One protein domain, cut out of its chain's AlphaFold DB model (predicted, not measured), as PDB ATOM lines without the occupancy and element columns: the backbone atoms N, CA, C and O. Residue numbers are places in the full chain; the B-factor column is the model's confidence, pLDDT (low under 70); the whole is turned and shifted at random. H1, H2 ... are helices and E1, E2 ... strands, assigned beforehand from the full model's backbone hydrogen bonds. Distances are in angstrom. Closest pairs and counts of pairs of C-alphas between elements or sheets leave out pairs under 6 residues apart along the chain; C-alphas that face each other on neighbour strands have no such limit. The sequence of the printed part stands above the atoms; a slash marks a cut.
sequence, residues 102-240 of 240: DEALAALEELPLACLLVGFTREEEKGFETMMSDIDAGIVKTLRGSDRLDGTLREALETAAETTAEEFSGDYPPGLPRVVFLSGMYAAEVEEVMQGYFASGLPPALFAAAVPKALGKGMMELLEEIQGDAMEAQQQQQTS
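This is residues 102 to 240 of the 240 residues of the protein "Hypothetical protein" of Lotharella globosa (UniProt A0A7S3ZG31). A small twisted sheet of four short strands is the middle of three layers, with H2 and H4 over one face and H3 and residues 219 to 230 of H6 packed on the other. Residues 231 to 240, of which 231 to 238 belong to H6, stick out as an arm, while H1 lies off the sheet. The printed part has 139 residues, with six named helices and four named strands in the order H1 E1 H2 E2 H3 E3 H4 E4 H5 H6. The sheet runs E2 E1 E3 E4 and is mixed, as is the class, helices and strands. The whole is compact, with a radius of gyration of the C-alphas of 14.7 A and spans of 45 by 38 by 32 A.

H1, residues 102 to 109, only just touches H5, residues 212 to 215, with 3 pairs of C-alphas within 8 A, the closest those of Ala 104 and Pro 212 at 6.0 A. E1, residues 114 to 118, is parallel to E2, residues 141 to 144; N 115 and O 141 are within hydrogen-bond range at 2.8 A. H2, residues 122 to 134, runs along the strands, at 9 degrees to E2 on the local plane and a height of 10.0 A over the sheet. H3, residues 153 to 162, is on the opposite face and runs across the strands, at 65 degrees to E1 on the local plane; the C-alphas of Leu 143 and Ala 160 are its closest to E2, at 5.6 A. E3, residues 179 to 183, is antiparallel to E1, with N 116 and O 181 2.9 A apart. H4, residues 187 to 200, lies over E3 on the same face as H2, whose residues 127 to 132 alone touch it, closest at the C-alphas of Met 131 and Gly 196, 6.5 A. E4, residues 206 to 209, is parallel to E3, with N 180 and O 206 2.8 A apart. E1, H2, E2 and E3, H4, E4 are strand-helix-strand units, parallel neighbour strands with a helix between, with right-handed crossovers. H6, residues 219 to 238, is on the sheet, its closest C-alphas to E4 being those of Ile 226 and Ala 208, 7.5 A. Every O i to N i+4 pair is within hydrogen-bond range in H1, H2, H4 and H6, and 5 of 6 in H3; H5 is too short for such a pair.

H1 begins at C-alpha 102, (82.394, 195.972, 171.668). H2 is 18.5 A long, H4 20.0 A and H6 29.2 A, ending at C-alpha 238, (92.185, 187.282, 134.546).

The C-alphas of Glu 167 and Ser 240, 46.8 A, are farthest apart. The printed part has no cut; the link from H3 to E3 is long. Residues 102 to 109, 138 to 139, 160 to 174 and 237 to 240 have pLDDT under 70.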
ATOM      1  N   ASP A 102      81.760 196.034 170.348       66.75
ATOM      2  CA  ASP A 102      82.394 195.972 171.668       66.75
ATOM      3  C   ASP A 102      82.928 194.564 171.997       66.75
ATOM      4  O   ASP A 102      84.003 194.423 172.573       66.75
ATOM      5  N   GLU A 103      82.218 193.513 171.584       66.81
ATOM      6  CA  GLU A 103      82.622 192.115 171.791       66.81
ATOM      7  C   GLU A 103      83.722 191.698 170.805       66.81
ATOM      8  O   GLU A 103      84.670 191.005 171.172       66.81
ATOM      9  N   ALA A 104      83.642 192.178 169.562       63.31
ATOM     10  CA  ALA A 104      84.677 191.953 168.559       63.31
ATOM     11  C   ALA A 104      86.003 192.626 168.941       63.31
ATOM     12  O   ALA A 104      87.062 192.032 168.744       63.31
ATOM     13  N   LEU A 105      85.947 193.842 169.492       67.31
ATOM     14  CA  LEU A 105      87.131 194.568 169.941       67.31
ATOM     15  C   LEU A 105      87.774 193.883 171.152       67.31
ATOM     16  O   LEU A 105      88.973 193.635 171.122       67.31
ATOM     17  N   ALA A 106      86.981 193.494 172.156       68.81
ATOM     18  CA  ALA A 106      87.488 192.769 173.323       68.81
ATOM     19  C   ALA A 106      88.165 191.443 172.930       68.81
ATOM     20  O   ALA A 106      89.258 191.139 173.396       68.81
ATOM     21  N   ALA A 107      87.564 190.686 172.005       66.81
ATOM     22  CA  ALA A 107      88.141 189.436 171.514       66.81
ATOM     23  C   ALA A 107      89.445 189.625 170.715       66.81
ATOM     24  O   ALA A 107      90.224 188.681 170.623       66.81
ATOM     25  N   LEU A 108      89.664 190.801 170.113       66.25
ATOM     26  CA  LEU A 108      90.905 191.151 169.413       66.25
ATOM     27  C   LEU A 108      91.980 191.692 170.363       66.25
ATOM     28  O   LEU A 108      93.159 191.460 170.116       66.25
ATOM     29  N   GLU A 109      91.590 192.389 171.433       69.62
ATOM     30  CA  GLU A 109      92.513 192.898 172.460       69.62
ATOM     31  C   GLU A 109      93.167 191.772 173.275       69.62
ATOM     32  O   GLU A 109      94.281 191.942 173.769       69.62
ATOM     33  N   GLU A 110      92.510 190.616 173.392       73.25
ATOM     34  CA  GLU A 110      93.065 189.429 174.058       73.25
ATOM     35  C   GLU A 110      94.040 188.631 173.179       73.25
ATOM     36  O   GLU A 110      94.722 187.733 173.676       73.25
ATOM     37  N   LEU A 111      94.133 188.939 171.882       79.31
ATOM     38  CA  LEU A 111      95.026 188.209 170.993       79.31
ATOM     39  C   LEU A 111      96.479 188.673 171.136       79.31
ATOM     40  O   LEU A 111      96.754 189.873 171.230       79.31
ATOM     41  N   PRO A 112      97.447 187.744 171.065       82.69
ATOM     42  CA  PRO A 112      98.849 188.118 171.054       82.69
ATOM     43  C   PRO A 112      99.186 188.897 169.775       82.69
ATOM     44  O   PRO A 112      98.724 188.554 168.682       82.69
ATOM     45  N   LEU A 113     100.044 189.912 169.915       86.88
ATOM     46  CA  LEU A 113     100.671 190.593 168.782       86.88
ATOM     47  C   LEU A 113     101.676 189.637 168.124       86.88
ATOM     48  O   LEU A 113     102.792 189.446 168.622       86.88
ATOM     49  N   ALA A 114     101.252 188.981 167.047       88.25
ATOM     50  CA  ALA A 114     101.982 187.853 166.485       88.25
ATOM     51  C   ALA A 114     101.699 187.602 164.998       88.25
ATOM     52  O   ALA A 114     100.617 187.901 164.486       88.25
ATOM     53  N   CYS A 115     102.670 186.972 164.338       89.94
ATOM     54  CA  CYS A 115     102.552 186.361 163.019       89.94
ATOM     55  C   CYS A 115     102.583 184.839 163.175       89.94
ATOM     56  O   CYS A 115     103.609 184.311 163.593       89.94
ATOM     57  N   LEU A 116     101.519 184.125 162.808       90.88
ATOM     58  CA  LEU A 116     101.513 182.657 162.776       90.88
ATOM     59  C   LEU A 116     101.793 182.157 161.356       90.88
ATOM     60  O   LEU A 116     101.027 182.439 160.434       90.88
ATOM     61  N   LEU A 117     102.883 181.409 161.188       90.50
ATOM     62  CA  LEU A 117     103.350 180.873 159.913       90.50
ATOM     63  C   LEU A 117     102.907 179.420 159.755       90.50
ATOM     64  O   LEU A 117     103.242 178.556 160.572       90.50
ATOM     65  N   VAL A 118     102.181 179.145 158.674       89.94
ATOM     66  CA  VAL A 118     101.683 177.811 158.321       89.94
ATOM     67  C   VAL A 118     102.167 177.425 156.926       89.94
ATOM     68  O   VAL A 118     102.127 178.240 156.008       89.94
ATOM     69  N   GLY A 119     102.634 176.185 156.763       87.88
ATOM     70  CA  GLY A 119     103.109 175.646 155.483       87.88
ATOM     71  C   GLY A 119     104.506 176.121 155.060       87.88
ATOM     72  O   GLY A 119     104.906 175.882 153.923       87.88
ATOM     73  N   PHE A 120     105.239 176.790 155.951       86.81
ATOM     74  CA  PHE A 120     106.607 177.258 155.724       86.81
ATOM     75  C   PHE A 120     107.646 176.215 156.137       86.81
ATOM     76  O   PHE A 120     107.423 175.467 157.087       86.81
ATOM     77  N   THR A 121     108.793 176.183 155.450       86.19
ATOM     78  CA  THR A 121     109.952 175.405 155.925       86.19
ATOM     79  C   THR A 121     110.710 176.159 157.016       86.19
ATOM     80  O   THR A 121     110.601 177.378 157.141       86.19
ATOM     81  N   ARG A 122     111.562 175.458 157.774       81.81
ATOM     82  CA  ARG A 122     112.389 176.076 158.821       81.81
ATOM     83  C   ARG A 122     113.314 177.171 158.275       81.81
ATOM     84  O   ARG A 122     113.572 178.160 158.956       81.81
ATOM     85  N   GLU A 123     113.829 176.999 157.060       85.38
ATOM     86  CA  GLU A 123     114.656 178.003 156.387       85.38
ATOM     87  C   GLU A 123     113.841 179.244 156.012       85.38
ATOM     88  O   GLU A 123     114.316 180.363 156.197       85.38
ATOM     89  N   GLU A 124     112.618 179.050 155.512       88.44
ATOM     90  CA  GLU A 124     111.713 180.143 155.148       88.44
ATOM     91  C   GLU A 124     111.247 180.915 156.395       88.44
ATOM     92  O   GLU A 124     111.249 182.143 156.384       88.44
ATOM     93  N   GLU A 125     110.928 180.216 157.488       86.44
ATOM     94  CA  GLU A 125     110.586 180.826 158.780       86.44
ATOM     95  C   GLU A 125     111.742 181.670 159.327       86.44
ATOM     96  O   GLU A 125     111.544 182.820 159.712       86.44
ATOM     97  N   LYS A 126     112.976 181.155 159.280       87.06
ATOM     98  CA  LYS A 126     114.159 181.923 159.689       87.06
ATOM     99  C   LYS A 126     114.383 183.152 158.800       87.06
ATOM    100  O   LYS A 126     114.815 184.204 159.280       87.06
ATOM    101  N   GLY A 127     114.102 183.030 157.503       89.25
ATOM    102  CA  GLY A 127     114.104 184.163 156.577       89.25
ATOM    103  C   GLY A 127     113.062 185.213 156.964       89.25
ATOM    104  O   GLY A 127     113.370 186.405 156.976       89.25
ATOM    105  N   PHE A 128     111.867 184.774 157.365       90.00
ATOM    106  CA  PHE A 128     110.814 185.651 157.871       90.00
ATOM    107  C   PHE A 128     111.227 186.352 159.170       90.00
ATOM    108  O   PHE A 128     111.088 187.564 159.268       90.00
ATOM    109  N   GLU A 129     111.799 185.639 160.142       88.31
ATOM    110  CA  GLU A 129     112.305 186.229 161.393       88.31
ATOM    111  C   GLU A 129     113.401 187.274 161.155       88.31
ATOM    112  O   GLU A 129     113.432 188.319 161.811       88.31
ATOM    113  N   THR A 130     114.290 187.010 160.195       89.19
ATOM    114  CA  THR A 130     115.332 187.964 159.792       89.19
ATOM    115  C   THR A 130     114.692 189.226 159.218       89.19
ATOM    116  O   THR A 130     115.007 190.327 159.655       89.19
ATOM    117  N   MET A 131     113.718 189.065 158.319       90.75
ATOM    118  CA  MET A 131     112.973 190.185 157.745       90.75
ATOM    119  C   MET A 131     112.206 190.985 158.808       90.75
ATOM    120  O   MET A 131     112.270 192.211 158.797       90.75
ATOM    121  N   MET A 132     111.556 190.318 159.767       87.75
ATOM    122  CA  MET A 132     110.880 190.976 160.895       87.75
ATOM    123  C   MET A 132     111.853 191.779 161.771       87.75
ATOM    124  O   MET A 132     111.488 192.829 162.296       87.75
ATOM    125  N   SER A 133     113.097 191.311 161.906       85.75
ATOM    126  CA  SER A 133     114.154 192.038 162.619       85.75
ATOM    127  C   SER A 133     114.620 193.277 161.848       85.75
ATOM    128  O   SER A 133     114.872 194.315 162.457       85.75
ATOM    129  N   ASP A 134     114.698 193.194 160.517       85.88
ATOM    130  CA  ASP A 134     115.136 194.303 159.660       85.88
ATOM    131  C   ASP A 134     114.141 195.477 159.649       85.88
ATOM    132  O   ASP A 134     114.557 196.634 159.571       85.88
ATOM    133  N   ILE A 135     112.839 195.194 159.762       84.38
ATOM    134  CA  ILE A 135     111.780 196.216 159.861       84.38
ATOM    135  C   ILE A 135     111.539 196.705 161.304       84.38
ATOM    136  O   ILE A 135     110.553 197.384 161.565       84.38
ATOM    137  N   ASP A 136     112.421 196.355 162.251       76.88
ATOM    138  CA  ASP A 136     112.309 196.672 163.689       76.88
ATOM    139  C   ASP A 136     110.962 196.244 164.313       76.88
ATOM    140  O   ASP A 136     110.493 196.794 165.313       76.88
ATOM    141  N   ALA A 137     110.334 195.200 163.761       71.50
ATOM    142  CA  ALA A 137     109.083 194.633 164.260       71.50
ATOM    143  C   ALA A 137     109.318 193.641 165.414       71.50
ATOM    144  O   ALA A 137     108.557 192.693 165.595       71.50
ATOM    145  N   GLY A 138     110.348 193.862 166.240       59.34
ATOM    146  CA  GLY A 138     110.764 192.951 167.316       59.34
ATOM    147  C   GLY A 138     109.743 192.761 168.448       59.34
ATOM    148  O   GLY A 138     109.939 191.917 169.319       59.34
ATOM    149  N   ILE A 139     108.653 193.536 168.451       60.66
ATOM    150  CA  ILE A 139     107.521 193.377 169.380       60.66
ATOM    151  C   ILE A 139     106.572 192.264 168.896       60.66
ATOM    152  O   ILE A 139     105.888 191.635 169.704       60.66
ATOM    153  N   VAL A 140     106.549 191.993 167.591       75.00
ATOM    154  CA  VAL A 140     105.714 190.956 166.991       75.00
ATOM    155  C   VAL A 140     106.387 189.602 167.174       75.00
ATOM    156  O   VAL A 140     107.505 189.375 166.714       75.00
ATOM    157  N   LYS A 141     105.684 188.663 167.808       80.25
ATOM    158  CA  LYS A 141     106.168 187.284 167.915       80.25
ATOM    159  C   LYS A 141     105.973 186.540 166.595       80.25
ATOM    160  O   LYS A 141     104.861 186.495 166.073       80.25
ATOM    161  N   THR A 142     107.023 185.901 166.095       80.06
ATOM    162  CA  THR A 142     106.921 184.931 164.998       80.06
ATOM    163  C   THR A 142     106.586 183.564 165.582       80.06
ATOM    164  O   THR A 142     107.330 183.030 166.402       80.06
ATOM    165  N   LEU A 143     105.435 183.026 165.200       81.94
ATOM    166  CA  LEU A 143     104.849 181.805 165.731       81.94
ATOM    167  C   LEU A 143     104.790 180.745 164.635       81.94
ATOM    168  O   LEU A 143     104.404 181.032 163.503       81.94
ATOM    169  N   ARG A 144     105.116 179.501 164.978       81.75
ATOM    170  CA  ARG A 144     104.921 178.356 164.084       81.75
ATOM    171  C   ARG A 144     103.518 177.779 164.291       81.75
ATOM    172  O   ARG A 144     103.097 177.594 165.431       81.75
ATOM    173  N   GLY A 145     102.799 177.542 163.192       76.06
ATOM    174  CA  GLY A 145     101.428 177.017 163.209       76.06
ATOM    175  C   GLY A 145     101.227 175.686 162.486       76.06
ATOM    176  O   GLY A 145     100.182 175.062 162.654       76.06
ATOM    177  N   SER A 146     102.199 175.220 161.695       77.44
ATOM    178  CA  SER A 146     102.087 173.949 160.955       77.44
ATOM    179  C   SER A 146     102.019 172.702 161.848       77.44
ATOM    180  O   SER A 146     101.620 171.638 161.389       77.44
ATOM    181  N   ASP A 147     102.429 172.818 163.106       73.88
ATOM    182  CA  ASP A 147     102.388 171.782 164.140       73.88
ATOM    183  C   ASP A 147     101.054 171.750 164.906       73.88
ATOM    184  O   ASP A 147     100.829 170.850 165.713       73.88
ATOM    185  N   ARG A 148     100.150 172.708 164.650       78.38
ATOM    186  CA  ARG A 148      98.885 172.877 165.385       78.38
ATOM    187  C   ARG A 148      97.651 172.869 164.484       78.38
ATOM    188  O   ARG A 148      96.678 173.576 164.727       78.38
ATOM    189  N   LEU A 149      97.682 172.040 163.445       84.25
ATOM    190  CA  LEU A 149      96.591 171.929 162.470       84.25
ATOM    191  C   LEU A 149      95.327 171.250 163.024       84.25
ATOM    192  O   LEU A 149      94.246 171.458 162.479       84.25
ATOM    193  N   ASP A 150      95.457 170.478 164.106       84.69
ATOM    194  CA  ASP A 150      94.348 169.744 164.731       84.69
ATOM    195  C   ASP A 150      93.432 170.633 165.598       84.69
ATOM    196  O   ASP A 150      92.356 170.196 166.009       84.69
ATOM    197  N   GLY A 151      93.858 171.866 165.895       87.06
ATOM    198  CA  GLY A 151      93.155 172.799 166.775       87.06
ATOM    199  C   GLY A 151      92.482 173.964 166.049       87.06
ATOM    200  O   GLY A 151      92.355 174.007 164.818       87.06
ATOM    201  N   THR A 152      92.050 174.939 166.844       91.31
ATOM    202  CA  THR A 152      91.496 176.209 166.355       91.31
ATOM    203  C   THR A 152      92.576 177.271 166.144       91.31
ATOM    204  O   THR A 152      93.661 177.203 166.728       91.31
ATOM    205  N   LEU A 153      92.274 178.303 165.347       90.56
ATOM    206  CA  LEU A 153      93.187 179.440 165.160       90.56
ATOM    207  C   LEU A 153      93.554 180.116 166.490       90.56
ATOM    208  O   LEU A 153      94.707 180.495 166.687       90.56
ATOM    209  N   ARG A 154      92.590 180.249 167.410       89.56
ATOM    210  CA  ARG A 154      92.835 180.811 168.744       89.56
ATOM    211  C   ARG A 154      93.860 179.991 169.520       89.56
ATOM    212  O   ARG A 154      94.848 180.549 169.982       89.56
ATOM    213  N   GLU A 155      93.644 178.683 169.623       87.25
ATOM    214  CA  GLU A 155      94.557 177.787 170.343       87.25
ATOM    215  C   GLU A 155      95.960 177.828 169.735       87.25
ATOM    216  O   GLU A 155      96.948 177.854 170.471       87.25
ATOM    217  N   ALA A 156      96.060 177.890 168.404       86.81
ATOM    218  CA  ALA A 156      97.339 178.017 167.720       86.81
ATOM    219  C   ALA A 156      98.059 179.330 168.072       86.81
ATOM    220  O   ALA A 156      99.258 179.302 168.338       86.81
ATOM    221  N   LEU A 157      97.347 180.461 168.132       85.88
ATOM    222  CA  LEU A 157      97.918 181.765 168.495       85.88
ATOM    223  C   LEU A 157      98.325 181.842 169.972       85.88
ATOM    224  O   LEU A 157      99.423 182.307 170.279       85.88
ATOM    225  N   GLU A 158      97.467 181.381 170.880       83.62
ATOM    226  CA  GLU A 158      97.701 181.431 172.328       83.62
ATOM    227  C   GLU A 158      98.821 180.468 172.747       83.62
ATOM    228  O   GLU A 158      99.760 180.863 173.433       83.62
ATOM    229  N   THR A 159      98.789 179.227 172.256       70.12
ATOM    230  CA  THR A 159      99.777 178.204 172.636       70.12
ATOM    231  C   THR A 159     101.136 178.468 171.990       70.12
ATOM    232  O   THR A 159     102.177 178.259 172.610       70.12
ATOM    233  N   ALA A 160     101.167 178.964 170.747       59.88
ATOM    234  CA  ALA A 160     102.433 179.342 170.126       59.88
ATOM    235  C   ALA A 160     103.058 180.568 170.808       59.88
ATOM    236  O   ALA A 160     104.279 180.660 170.882       59.88
ATOM    237  N   ALA A 161     102.258 181.476 171.379       57.34
ATOM    238  CA  ALA A 161     102.789 182.606 172.141       57.34
ATOM    239  C   ALA A 161     103.572 182.188 173.403       57.34
ATOM    240  O   ALA A 161     104.381 182.994 173.890       57.34
ATOM    241  N   GLU A 162     103.348 180.965 173.901       56.44
ATOM    242  CA  GLU A 162     104.027 180.356 175.052       56.44
ATOM    243  C   GLU A 162     105.221 179.473 174.650       56.44
ATOM    244  O   GLU A 162     106.220 179.424 175.371       56.44
ATOM    245  N   THR A 163     105.161 178.806 173.493       49.25
ATOM    246  CA  THR A 163     106.237 177.930 173.004       49.25
ATOM    247  C   THR A 163     107.164 178.676 172.043       49.25
ATOM    248  O   THR A 163     106.830 178.911 170.884       49.25
ATOM    249  N   THR A 164     108.371 179.016 172.501       47.53
ATOM    250  CA  THR A 164     109.458 179.501 171.631       47.53
ATOM    251  C   THR A 164     109.759 178.467 170.533       47.53
ATOM    252  O   THR A 164     109.708 177.270 170.800       47.53
ATOM    253  N   ALA A 165     110.092 178.922 169.320       50.44
ATOM    254  CA  ALA A 165     110.185 178.180 168.048       50.44
ATOM    255  C   ALA A 165     111.089 176.914 167.984       50.44
ATOM    256  O   ALA A 165     111.328 176.376 166.900       50.44
ATOM    257  N   GLU A 166     111.613 176.413 169.103       48.88
ATOM    258  CA  GLU A 166     112.644 175.371 169.143       48.88
ATOM    259  C   GLU A 166     112.133 173.944 169.419       48.88
ATOM    260  O   GLU A 166     112.895 172.998 169.221       48.88
ATOM    261  N   GLU A 167     110.875 173.742 169.827       49.25
ATOM    262  CA  GLU A 167     110.443 172.441 170.385       49.25
ATOM    263  C   GLU A 167     109.830 171.424 169.404       49.25
ATOM    264  O   GLU A 167     109.665 170.262 169.775       49.25
ATOM    265  N   PHE A 168     109.564 171.780 168.142       46.66
ATOM    266  CA  PHE A 168     109.038 170.821 167.160       46.66
ATOM    267  C   PHE A 168     109.996 170.607 165.982       46.66
ATOM    268  O   PHE A 168     110.264 171.512 165.189       46.66
ATOM    269  N   SER A 169     110.510 169.379 165.869       46.19
ATOM    270  CA  SER A 169     111.460 168.926 164.845       46.19
ATOM    271  C   SER A 169     110.824 168.037 163.766       46.19
ATOM    272  O   SER A 169     111.544 167.293 163.101       46.19
ATOM    273  N   GLY A 170     109.493 168.021 163.655       51.19
ATOM    274  CA  GLY A 170     108.780 167.176 162.695       51.19
ATOM    275  C   GLY A 170     108.801 167.745 161.277       51.19
ATOM    276  O   GLY A 170     108.700 168.957 161.092       51.19
ATOM    277  N   ASP A 171     108.912 166.859 160.285       52.78
ATOM    278  CA  ASP A 171     108.698 167.202 158.879       52.78
ATOM    279  C   ASP A 171     107.244 167.634 158.644       52.78
ATOM    280  O   ASP A 171     106.301 167.087 159.222       52.78
ATOM    281  N   TYR A 172     107.066 168.623 157.776       62.00
ATOM    282  CA  TYR A 172     105.763 169.200 157.468       62.00
ATOM    283  C   TYR A 172     104.929 168.274 156.569       62.00
ATOM    284  O   TYR A 172     105.491 167.615 155.684       62.00
ATOM    285  N   PRO A 173     103.588 168.266 156.704       61.00
ATOM    286  CA  PRO A 173     102.731 167.611 155.727       61.00
ATOM    287  C   PRO A 173     102.954 168.256 154.349       61.00
ATOM    288  O   PRO A 173     102.765 169.469 154.204       61.00
ATOM    289  N   PRO A 174     103.363 167.495 153.318       63.72
ATOM    290  CA  PRO A 174     103.501 168.055 151.983       63.72
ATOM    291  C   PRO A 174     102.127 168.491 151.456       63.72
ATOM    292  O   PRO A 174     101.151 167.752 151.568       63.72
ATOM    293  N   GLY A 175     102.063 169.675 150.839       75.56
ATOM    294  CA  GLY A 175     100.864 170.166 150.149       75.56
ATOM    295  C   GLY A 175     100.050 171.236 150.881       75.56
ATOM    296  O   GLY A 175      99.038 171.670 150.340       75.56
ATOM    297  N   LEU A 176     100.485 171.701 152.056       82.75
ATOM    298  CA  LEU A 176      99.847 172.842 152.718       82.75
ATOM    299  C   LEU A 176     100.157 174.161 151.986       82.75
ATOM    300  O   LEU A 176     101.301 174.371 151.566       82.75
ATOM    301  N   PRO A 177      99.175 175.070 151.844       88.25
ATOM    302  CA  PRO A 177      99.447 176.415 151.363       88.25
ATOM    303  C   PRO A 177     100.297 177.174 152.389       88.25
ATOM    304  O   PRO A 177     100.133 177.011 153.597       88.25
ATOM    305  N   ARG A 178     101.189 178.044 151.901       90.00
ATOM    306  CA  ARG A 178     101.903 178.995 152.758       90.00
ATOM    307  C   ARG A 178     100.941 180.093 153.176       90.00
ATOM    308  O   ARG A 178     100.458 180.827 152.311       90.00
ATOM    309  N   VAL A 179     100.670 180.208 154.469       92.31
ATOM    310  CA  VAL A 179      99.752 181.210 155.022       92.31
ATOM    311  C   VAL A 179     100.388 181.894 156.225       92.31
ATOM    312  O   VAL A 179     100.934 181.231 157.106       92.31
ATOM    313  N   VAL A 180     100.310 183.222 156.256       92.69
ATOM    314  CA  VAL A 180     100.713 184.056 157.391       92.69
ATOM    315  C   VAL A 180      99.456 184.650 158.016       92.69
ATOM    316  O   VAL A 180      98.770 185.461 157.387       92.69
ATOM    317  N   PHE A 181      99.153 184.258 159.255       93.00
ATOM    318  CA  PHE A 181      98.096 184.896 160.035       93.00
ATOM    319  C   PHE A 181      98.659 186.065 160.836       93.00
ATOM    320  O   PHE A 181      99.606 185.895 161.600       93.00
ATOM    321  N   LEU A 182      98.051 187.237 160.680       92.12
ATOM    322  CA  LEU A 182      98.437 188.475 161.351       92.12
ATOM    323  C   LEU A 182      97.462 188.748 162.497       92.12
ATOM    324  O   LEU A 182      96.257 188.892 162.271       92.12
ATOM    325  N   SER A 183      97.982 188.800 163.719       90.62
ATOM    326  CA  SER A 183      97.203 188.908 164.951       90.62
ATOM    327  C   SER A 183      97.629 190.121 165.771       90.62
ATOM    328  O   SER A 183      98.819 190.402 165.901       90.62
ATOM    329  N   GLY A 184      96.648 190.845 166.319       85.56
ATOM    330  CA  GLY A 184      96.869 191.985 167.216       85.56
ATOM    331  C   GLY A 184      97.475 193.236 166.565       85.56
ATOM    332  O   GLY A 184      97.767 194.193 167.274       85.56
ATOM    333  N   MET A 185      97.670 193.246 165.244       86.38
ATOM    334  CA  MET A 185      98.323 194.342 164.522       86.38
ATOM    335  C   MET A 185      97.346 195.417 164.054       86.38
ATOM    336  O   MET A 185      96.234 195.131 163.594       86.38
ATOM    337  N   TYR A 186      97.807 196.663 164.058       84.88
ATOM    338  CA  TYR A 186      97.151 197.755 163.351       84.88
ATOM    339  C   TYR A 186      97.355 197.631 161.837       84.88
ATOM    340  O   TYR A 186      98.344 197.085 161.356       84.88
ATOM    341  N   ALA A 187      96.447 198.225 161.059       85.44
ATOM    342  CA  ALA A 187      96.506 198.177 159.596       85.44
ATOM    343  C   ALA A 187      97.845 198.679 159.012       85.44
ATOM    344  O   ALA A 187      98.305 198.143 158.010       85.44
ATOM    345  N   ALA A 188      98.474 199.676 159.647       86.38
ATOM    346  CA  ALA A 188      99.780 200.187 159.227       86.38
ATOM    347  C   ALA A 188     100.910 199.163 159.437       86.38
ATOM    348  O   ALA A 188     101.758 199.007 158.567       86.38
ATOM    349  N   GLU A 189     100.887 198.432 160.554       86.00
ATOM    350  CA  GLU A 189     101.869 197.382 160.858       86.00
ATOM    351  C   GLU A 189     101.692 196.191 159.910       86.00
ATOM    352  O   GLU A 189     102.664 195.663 159.379       86.00
ATOM    353  N   VAL A 190     100.438 195.818 159.625       89.25
ATOM    354  CA  VAL A 190     100.108 194.794 158.623       89.25
ATOM    355  C   VAL A 190     100.698 195.155 157.258       89.25
ATOM    356  O   VAL A 190     101.301 194.305 156.605       89.25
ATOM    357  N   GLU A 191     100.544 196.406 156.820       89.38
ATOM    358  CA  GLU A 191     101.097 196.874 155.547       89.38
ATOM    359  C   GLU A 191     102.628 196.797 155.518       89.38
ATOM    360  O   GLU A 191     103.193 196.312 154.536       89.38
ATOM    361  N   GLU A 192     103.294 197.210 156.593       89.00
ATOM    362  CA  GLU A 192     104.753 197.171 156.708       89.00
ATOM    363  C   GLU A 192     105.300 195.736 156.668       89.00
ATOM    364  O   GLU A 192     106.212 195.448 155.886       89.00
ATOM    365  N   VAL A 193     104.684 194.807 157.409       89.56
ATOM    366  CA  VAL A 193     105.048 193.379 157.388       89.56
ATOM    367  C   VAL A 193     104.879 192.790 155.988       89.56
ATOM    368  O   VAL A 193     105.760 192.083 155.497       89.56
ATOM    369  N   MET A 194     103.775 193.099 155.304       90.88
ATOM    370  CA  MET A 194     103.556 192.615 153.938       90.88
ATOM    371  C   MET A 194     104.582 193.180 152.954       90.88
ATOM    372  O   MET A 194     105.114 192.436 152.130       90.88
ATOM    373  N   GLN A 195     104.890 194.475 153.032       91.00
ATOM    374  CA  GLN A 195     105.907 195.089 152.175       91.00
ATOM    375  C   GLN A 195     107.292 194.478 152.420       91.00
ATOM    376  O   GLN A 195     107.982 194.138 151.454       91.00
ATOM    377  N   GLY A 196     107.670 194.274 153.687       90.44
ATOM    378  CA  GLY A 196     108.903 193.583 154.068       90.44
ATOM    379  C   GLY A 196     108.957 192.164 153.505       90.44
ATOM    380  O   GLY A 196     109.948 191.775 152.882       90.44
ATOM    381  N   TYR A 197     107.855 191.420 153.611       92.00
ATOM    382  CA  TYR A 197     107.751 190.080 153.043       92.00
ATOM    383  C   TYR A 197     107.956 190.074 151.530       92.00
ATOM    384  O   TYR A 197     108.771 189.305 151.019       92.00
ATOM    385  N   PHE A 198     107.282 190.962 150.799       89.19
ATOM    386  CA  PHE A 198     107.422 191.027 149.344       89.19
ATOM    387  C   PHE A 198     108.823 191.463 148.897       89.19
ATOM    388  O   PHE A 198     109.285 191.038 147.838       89.19
ATOM    389  N   ALA A 199     109.519 192.268 149.701       89.81
ATOM    390  CA  ALA A 199     110.897 192.673 149.436       89.81
ATOM    391  C   ALA A 199     111.932 191.585 149.779       89.81
ATOM    392  O   ALA A 199     113.017 191.573 149.199       89.81
ATOM    393  N   SER A 200     111.602 190.664 150.690       87.50
ATOM    394  CA  SER A 200     112.532 189.648 151.209       87.50
ATOM    395  C   SER A 200     112.904 188.545 150.211       87.50
ATOM    396  O   SER A 200     113.881 187.827 150.417       87.50
ATOM    397  N   GLY A 201     112.128 188.384 149.134       87.44
ATOM    398  CA  GLY A 201     112.308 187.285 148.181       87.44
ATOM    399  C   GLY A 201     111.870 185.917 148.715       87.44
ATOM    400  O   GLY A 201     112.175 184.901 148.088       87.44
ATOM    401  N   LEU A 202     111.155 185.880 149.846       89.12
ATOM    402  CA  LEU A 202     110.464 184.684 150.322       89.12
ATOM    403  C   LEU A 202     109.444 184.192 149.274       89.12
ATOM    404  O   LEU A 202     108.935 184.982 148.469       89.12
ATOM    405  N   PRO A 203     109.155 182.878 149.243       89.56
ATOM    406  CA  PRO A 203     108.174 182.314 148.321       89.56
ATOM    407  C   PRO A 203     106.795 182.955 148.517       89.56
ATOM    408  O   PRO A 203     106.497 183.458 149.591       89.56
ATOM    409  N   PRO A 204     105.910 182.926 147.509       89.94
ATOM    410  CA  PRO A 204     104.584 183.512 147.645       89.94
ATOM    411  C   PRO A 204     103.784 182.820 148.757       89.94
ATOM    412  O   PRO A 204     103.732 181.588 148.827       89.94
ATOM    413  N   ALA A 205     103.119 183.629 149.580       91.50
ATOM    414  CA  ALA A 205     102.228 183.188 150.644       91.50
ATOM    415  C   ALA A 205     100.918 183.976 150.633       91.50
ATOM    416  O   ALA A 205     100.824 185.072 150.075       91.50
ATOM    417  N   LEU A 206      99.904 183.387 151.257       92.62
ATOM    418  CA  LEU A 206      98.622 184.019 151.526       92.62
ATOM    419  C   LEU A 206      98.697 184.742 152.870       92.62
ATOM    420  O   LEU A 206      99.329 184.263 153.809       92.62
ATOM    421  N   PHE A 207      98.026 185.882 152.966       91.94
ATOM    422  CA  PHE A 207      97.945 186.658 154.198       91.94
ATOM    423  C   PHE A 207      96.505 186.680 154.680       91.94
ATOM    424  O   PHE A 207      95.590 186.958 153.902       91.94
ATOM    425  N   ALA A 208      96.316 186.409 155.967       92.06
ATOM    426  CA  ALA A 208      95.012 186.440 156.605       92.06
ATOM    427  C   ALA A 208      95.093 187.200 157.929       92.06
ATOM    428  O   ALA A 208      96.012 187.007 158.718       92.06
ATOM    429  N   ALA A 209      94.120 188.066 158.195       89.88
ATOM    430  CA  ALA A 209      93.997 188.700 159.501       89.88
ATOM    431  C   ALA A 209      93.253 187.767 160.465       89.88
ATOM    432  O   ALA A 209      92.215 187.197 160.111       89.88
ATOM    433  N   ALA A 210      93.748 187.642 161.695       88.62
ATOM    434  CA  ALA A 210      93.039 186.951 162.761       88.62
ATOM    435  C   ALA A 210      91.839 187.804 163.201       88.62
ATOM    436  O   ALA A 210      91.972 188.757 163.964       88.62
ATOM    437  N   VAL A 211      90.654 187.485 162.675       86.56
ATOM    438  CA  VAL A 211      89.390 188.152 163.026       86.56
ATOM    439  C   VAL A 211      88.589 187.297 164.008       86.56
ATOM    440  O   VAL A 211      88.654 186.070 163.912       86.56
ATOM    441  N   PRO A 212      87.749 187.879 164.890       84.81
ATOM    442  CA  PRO A 212      87.013 187.121 165.910       84.81
ATOM    443  C   PRO A 212      86.200 185.953 165.349       84.81
ATOM    444  O   PRO A 212      86.133 184.883 165.944       84.81
ATOM    445  N   LYS A 213      85.642 186.125 164.146       86.31
ATOM    446  CA  LYS A 213      84.889 185.078 163.451       86.31
ATOM    447  C   LYS A 213      85.751 183.868 163.056       86.31
ATOM    448  O   LYS A 213      85.229 182.763 162.963       86.31
ATOM    449  N   ALA A 214      87.035 184.078 162.776       86.88
ATOM    450  CA  ALA A 214      87.966 183.033 162.363       86.88
ATOM    451  C   ALA A 214      88.617 182.316 163.556       86.88
ATOM    452  O   ALA A 214      89.037 181.176 163.412       86.88
ATOM    453  N   LEU A 215      88.658 182.945 164.736       87.69
ATOM    454  CA  LEU A 215      89.337 182.406 165.920       87.69
ATOM    455  C   LEU A 215      88.835 181.025 166.352       87.69
ATOM    456  O   LEU A 215      89.637 180.191 166.758       87.69
ATOM    457  N   GLY A 216      87.523 180.793 166.267       88.38
ATOM    458  CA  GLY A 216      86.902 179.519 166.641       88.38
ATOM    459  C   GLY A 216      86.859 178.476 165.522       88.38
ATOM    460  O   GLY A 216      86.319 177.395 165.739       88.38
ATOM    461  N   LYS A 217      87.368 178.792 164.324       90.06
ATOM    462  CA  LYS A 217      87.412 177.840 163.207       90.06
ATOM    463  C   LYS A 217      88.610 176.905 163.351       90.06
ATOM    464  O   LYS A 217      89.656 177.311 163.865       90.06
ATOM    465  N   GLY A 218      88.455 175.670 162.875       91.00
ATOM    466  CA  GLY A 218      89.560 174.715 162.787       91.00
ATOM    467  C   GLY A 218      90.602 175.173 161.768       91.00
ATOM    468  O   GLY A 218      90.247 175.725 160.724       91.00
ATOM    469  N   MET A 219      91.885 174.944 162.052       90.44
ATOM    470  CA  MET A 219      92.983 175.409 161.195       90.44
ATOM    471  C   MET A 219      92.897 174.842 159.774       90.44
ATOM    472  O   MET A 219      93.020 175.596 158.816       90.44
ATOM    473  N   MET A 220      92.628 173.541 159.620       89.88
ATOM    474  CA  MET A 220      92.507 172.914 158.294       89.88
ATOM    475  C   MET A 220      91.354 173.497 157.464       89.88
ATOM    476  O   MET A 220      91.557 173.852 156.307       89.88
ATOM    477  N   GLU A 221      90.175 173.672 158.069       91.00
ATOM    478  CA  GLU A 221      89.014 174.291 157.408       91.00
ATOM    479  C   GLU A 221      89.330 175.730 156.973       91.00
ATOM    480  O   GLU A 221      89.027 176.139 155.852       91.00
ATOM    481  N   LEU A 222      89.993 176.492 157.845       91.75
ATOM    482  CA  LEU A 222      90.344 177.879 157.574       91.75
ATOM    483  C   LEU A 222      91.382 178.011 156.449       91.75
ATOM    484  O   LEU A 222      91.294 178.935 155.640       91.75
ATOM    485  N   LEU A 223      92.352 177.097 156.371       91.12
ATOM    486  CA  LEU A 223      93.344 177.074 155.292       91.12
ATOM    487  C   LEU A 223      92.700 176.783 153.933       91.12
ATOM    488  O   LEU A 223      93.049 177.437 152.950       91.12
ATOM    489  N   GLU A 224      91.758 175.838 153.882       90.75
ATOM    490  CA  GLU A 224      91.012 175.516 152.661       90.75
ATOM    491  C   GLU A 224      90.170 176.708 152.182       90.75
ATOM    492  O   GLU A 224      90.188 177.028 150.992       90.75
ATOM    493  N   GLU A 225      89.497 177.415 153.098       90.19
ATOM    494  CA  GLU A 225      88.721 178.628 152.791       90.19
ATOM    495  C   GLU A 225      89.617 179.742 152.234       90.19
ATOM    496  O   GLU A 225      89.346 180.282 151.163       90.19
ATOM    497  N   ILE A 226      90.737 180.035 152.907       91.50
ATOM    498  CA  ILE A 226      91.682 181.077 152.472       91.50
ATOM    499  C   ILE A 226      92.279 180.741 151.100       91.50
ATOM    500  O   ILE A 226      92.423 181.621 150.247       91.50
ATOM    501  N   GLN A 227      92.634 179.475 150.869       89.88
ATOM    502  CA  GLN A 227      93.151 179.032 149.579       89.88
ATOM    503  C   GLN A 227      92.087 179.140 148.479       89.88
ATOM    504  O   GLN A 227      92.399 179.618 147.384       89.88
ATOM    505  N   GLY A 228      90.847 178.733 148.767       88.00
ATOM    506  CA  GLY A 228      89.710 178.850 147.852       88.00
ATOM    507  C   GLY A 228      89.460 180.299 147.438       88.00
ATOM    508  O   GLY A 228      89.483 180.607 146.243       88.00
ATOM    509  N   ASP A 229      89.346 181.202 148.411       88.38
ATOM    510  CA  ASP A 229      89.129 182.633 148.173       88.38
ATOM    511  C   ASP A 229      90.261 183.252 147.334       88.38
ATOM    512  O   ASP A 229      90.020 184.040 146.411       88.38
ATOM    513  N   ALA A 230      91.514 182.871 147.612       86.06
ATOM    514  CA  ALA A 230      92.666 183.344 146.851       86.06
ATOM    515  C   ALA A 230      92.617 182.884 145.382       86.06
ATOM    516  O   ALA A 230      92.905 183.676 144.477       86.06
ATOM    517  N   MET A 231      92.226 181.631 145.131       84.75
ATOM    518  CA  MET A 231      92.079 181.096 143.774       84.75
ATOM    519  C   MET A 231      90.939 181.775 143.007       84.75
ATOM    520  O   MET A 231      91.108 182.117 141.832       84.75
ATOM    521  N   GLU A 232      89.793 181.996 143.649       86.31
ATOM    522  CA  GLU A 232      88.645 182.668 143.030       86.31
ATOM    523  C   GLU A 232      88.984 184.099 142.619       86.31
ATOM    524  O   GLU A 232      88.699 184.543 141.502       86.31
ATOM    525  N   ALA A 233      89.653 184.823 143.503       81.44
ATOM    526  CA  ALA A 233      90.033 186.193 143.242       81.44
ATOM    527  C   ALA A 233      91.107 186.320 142.146       81.44
ATOM    528  O   ALA A 233      91.069 187.271 141.361       81.44
ATOM    529  N   GLN A 234      92.015 185.346 142.016       78.06
ATOM    530  CA  GLN A 234      92.935 185.276 140.873       78.06
ATOM    531  C   GLN A 234      92.191 185.067 139.544       78.06
ATOM    532  O   GLN A 234      92.541 185.693 138.542       78.06
ATOM    533  N   GLN A 235      91.137 184.243 139.518       76.31
ATOM    534  CA  GLN A 235      90.326 184.037 138.307       76.31
ATOM    535  C   GLN A 235      89.566 185.307 137.892       76.31
ATOM    536  O   GLN A 235      89.464 185.621 136.701       76.31
ATOM    537  N   GLN A 236      89.071 186.083 138.857       75.00
ATOM    538  CA  GLN A 236      88.381 187.352 138.584       75.00
ATOM    539  C   GLN A 236      89.311 188.412 137.970       75.00
ATOM    540  O   GLN A 236      88.885 189.205 137.128       75.00
ATOM    541  N   GLN A 237      90.596 188.400 138.335       69.25
ATOM    542  CA  GLN A 237      91.596 189.314 137.771       69.25
ATOM    543  C   GLN A 237      91.979 188.976 136.326       69.25
ATOM    544  O   GLN A 237      92.356 189.871 135.580       69.25
ATOM    545  N   GLN A 238      91.881 187.708 135.920       66.62
ATOM    546  CA  GLN A 238      92.185 187.282 134.546       66.62
ATOM    547  C   GLN A 238      91.025 187.517 133.573       66.62
ATOM    548  O   GLN A 238      91.219 187.524 132.359       66.62
ATOM    549  N   THR A 239      89.811 187.680 134.100       64.19
ATOM    550  CA  THR A 239      88.583 187.865 133.313       64.19
ATOM    551  C   THR A 239      88.181 189.336 133.142       64.19
ATOM    552  O   THR A 239      87.184 189.608 132.469       64.19
ATOM    553  N   SER A 240      88.953 190.270 133.712       53.00
ATOM    554  CA  SER A 240      88.746 191.729 133.648       53.00
ATOM    555  C   SER A 240      89.766 192.416 132.745       53.00
ATOM    556  O   SER A 240      89.361 193.372 132.045       53.00
TER     557      SER A 240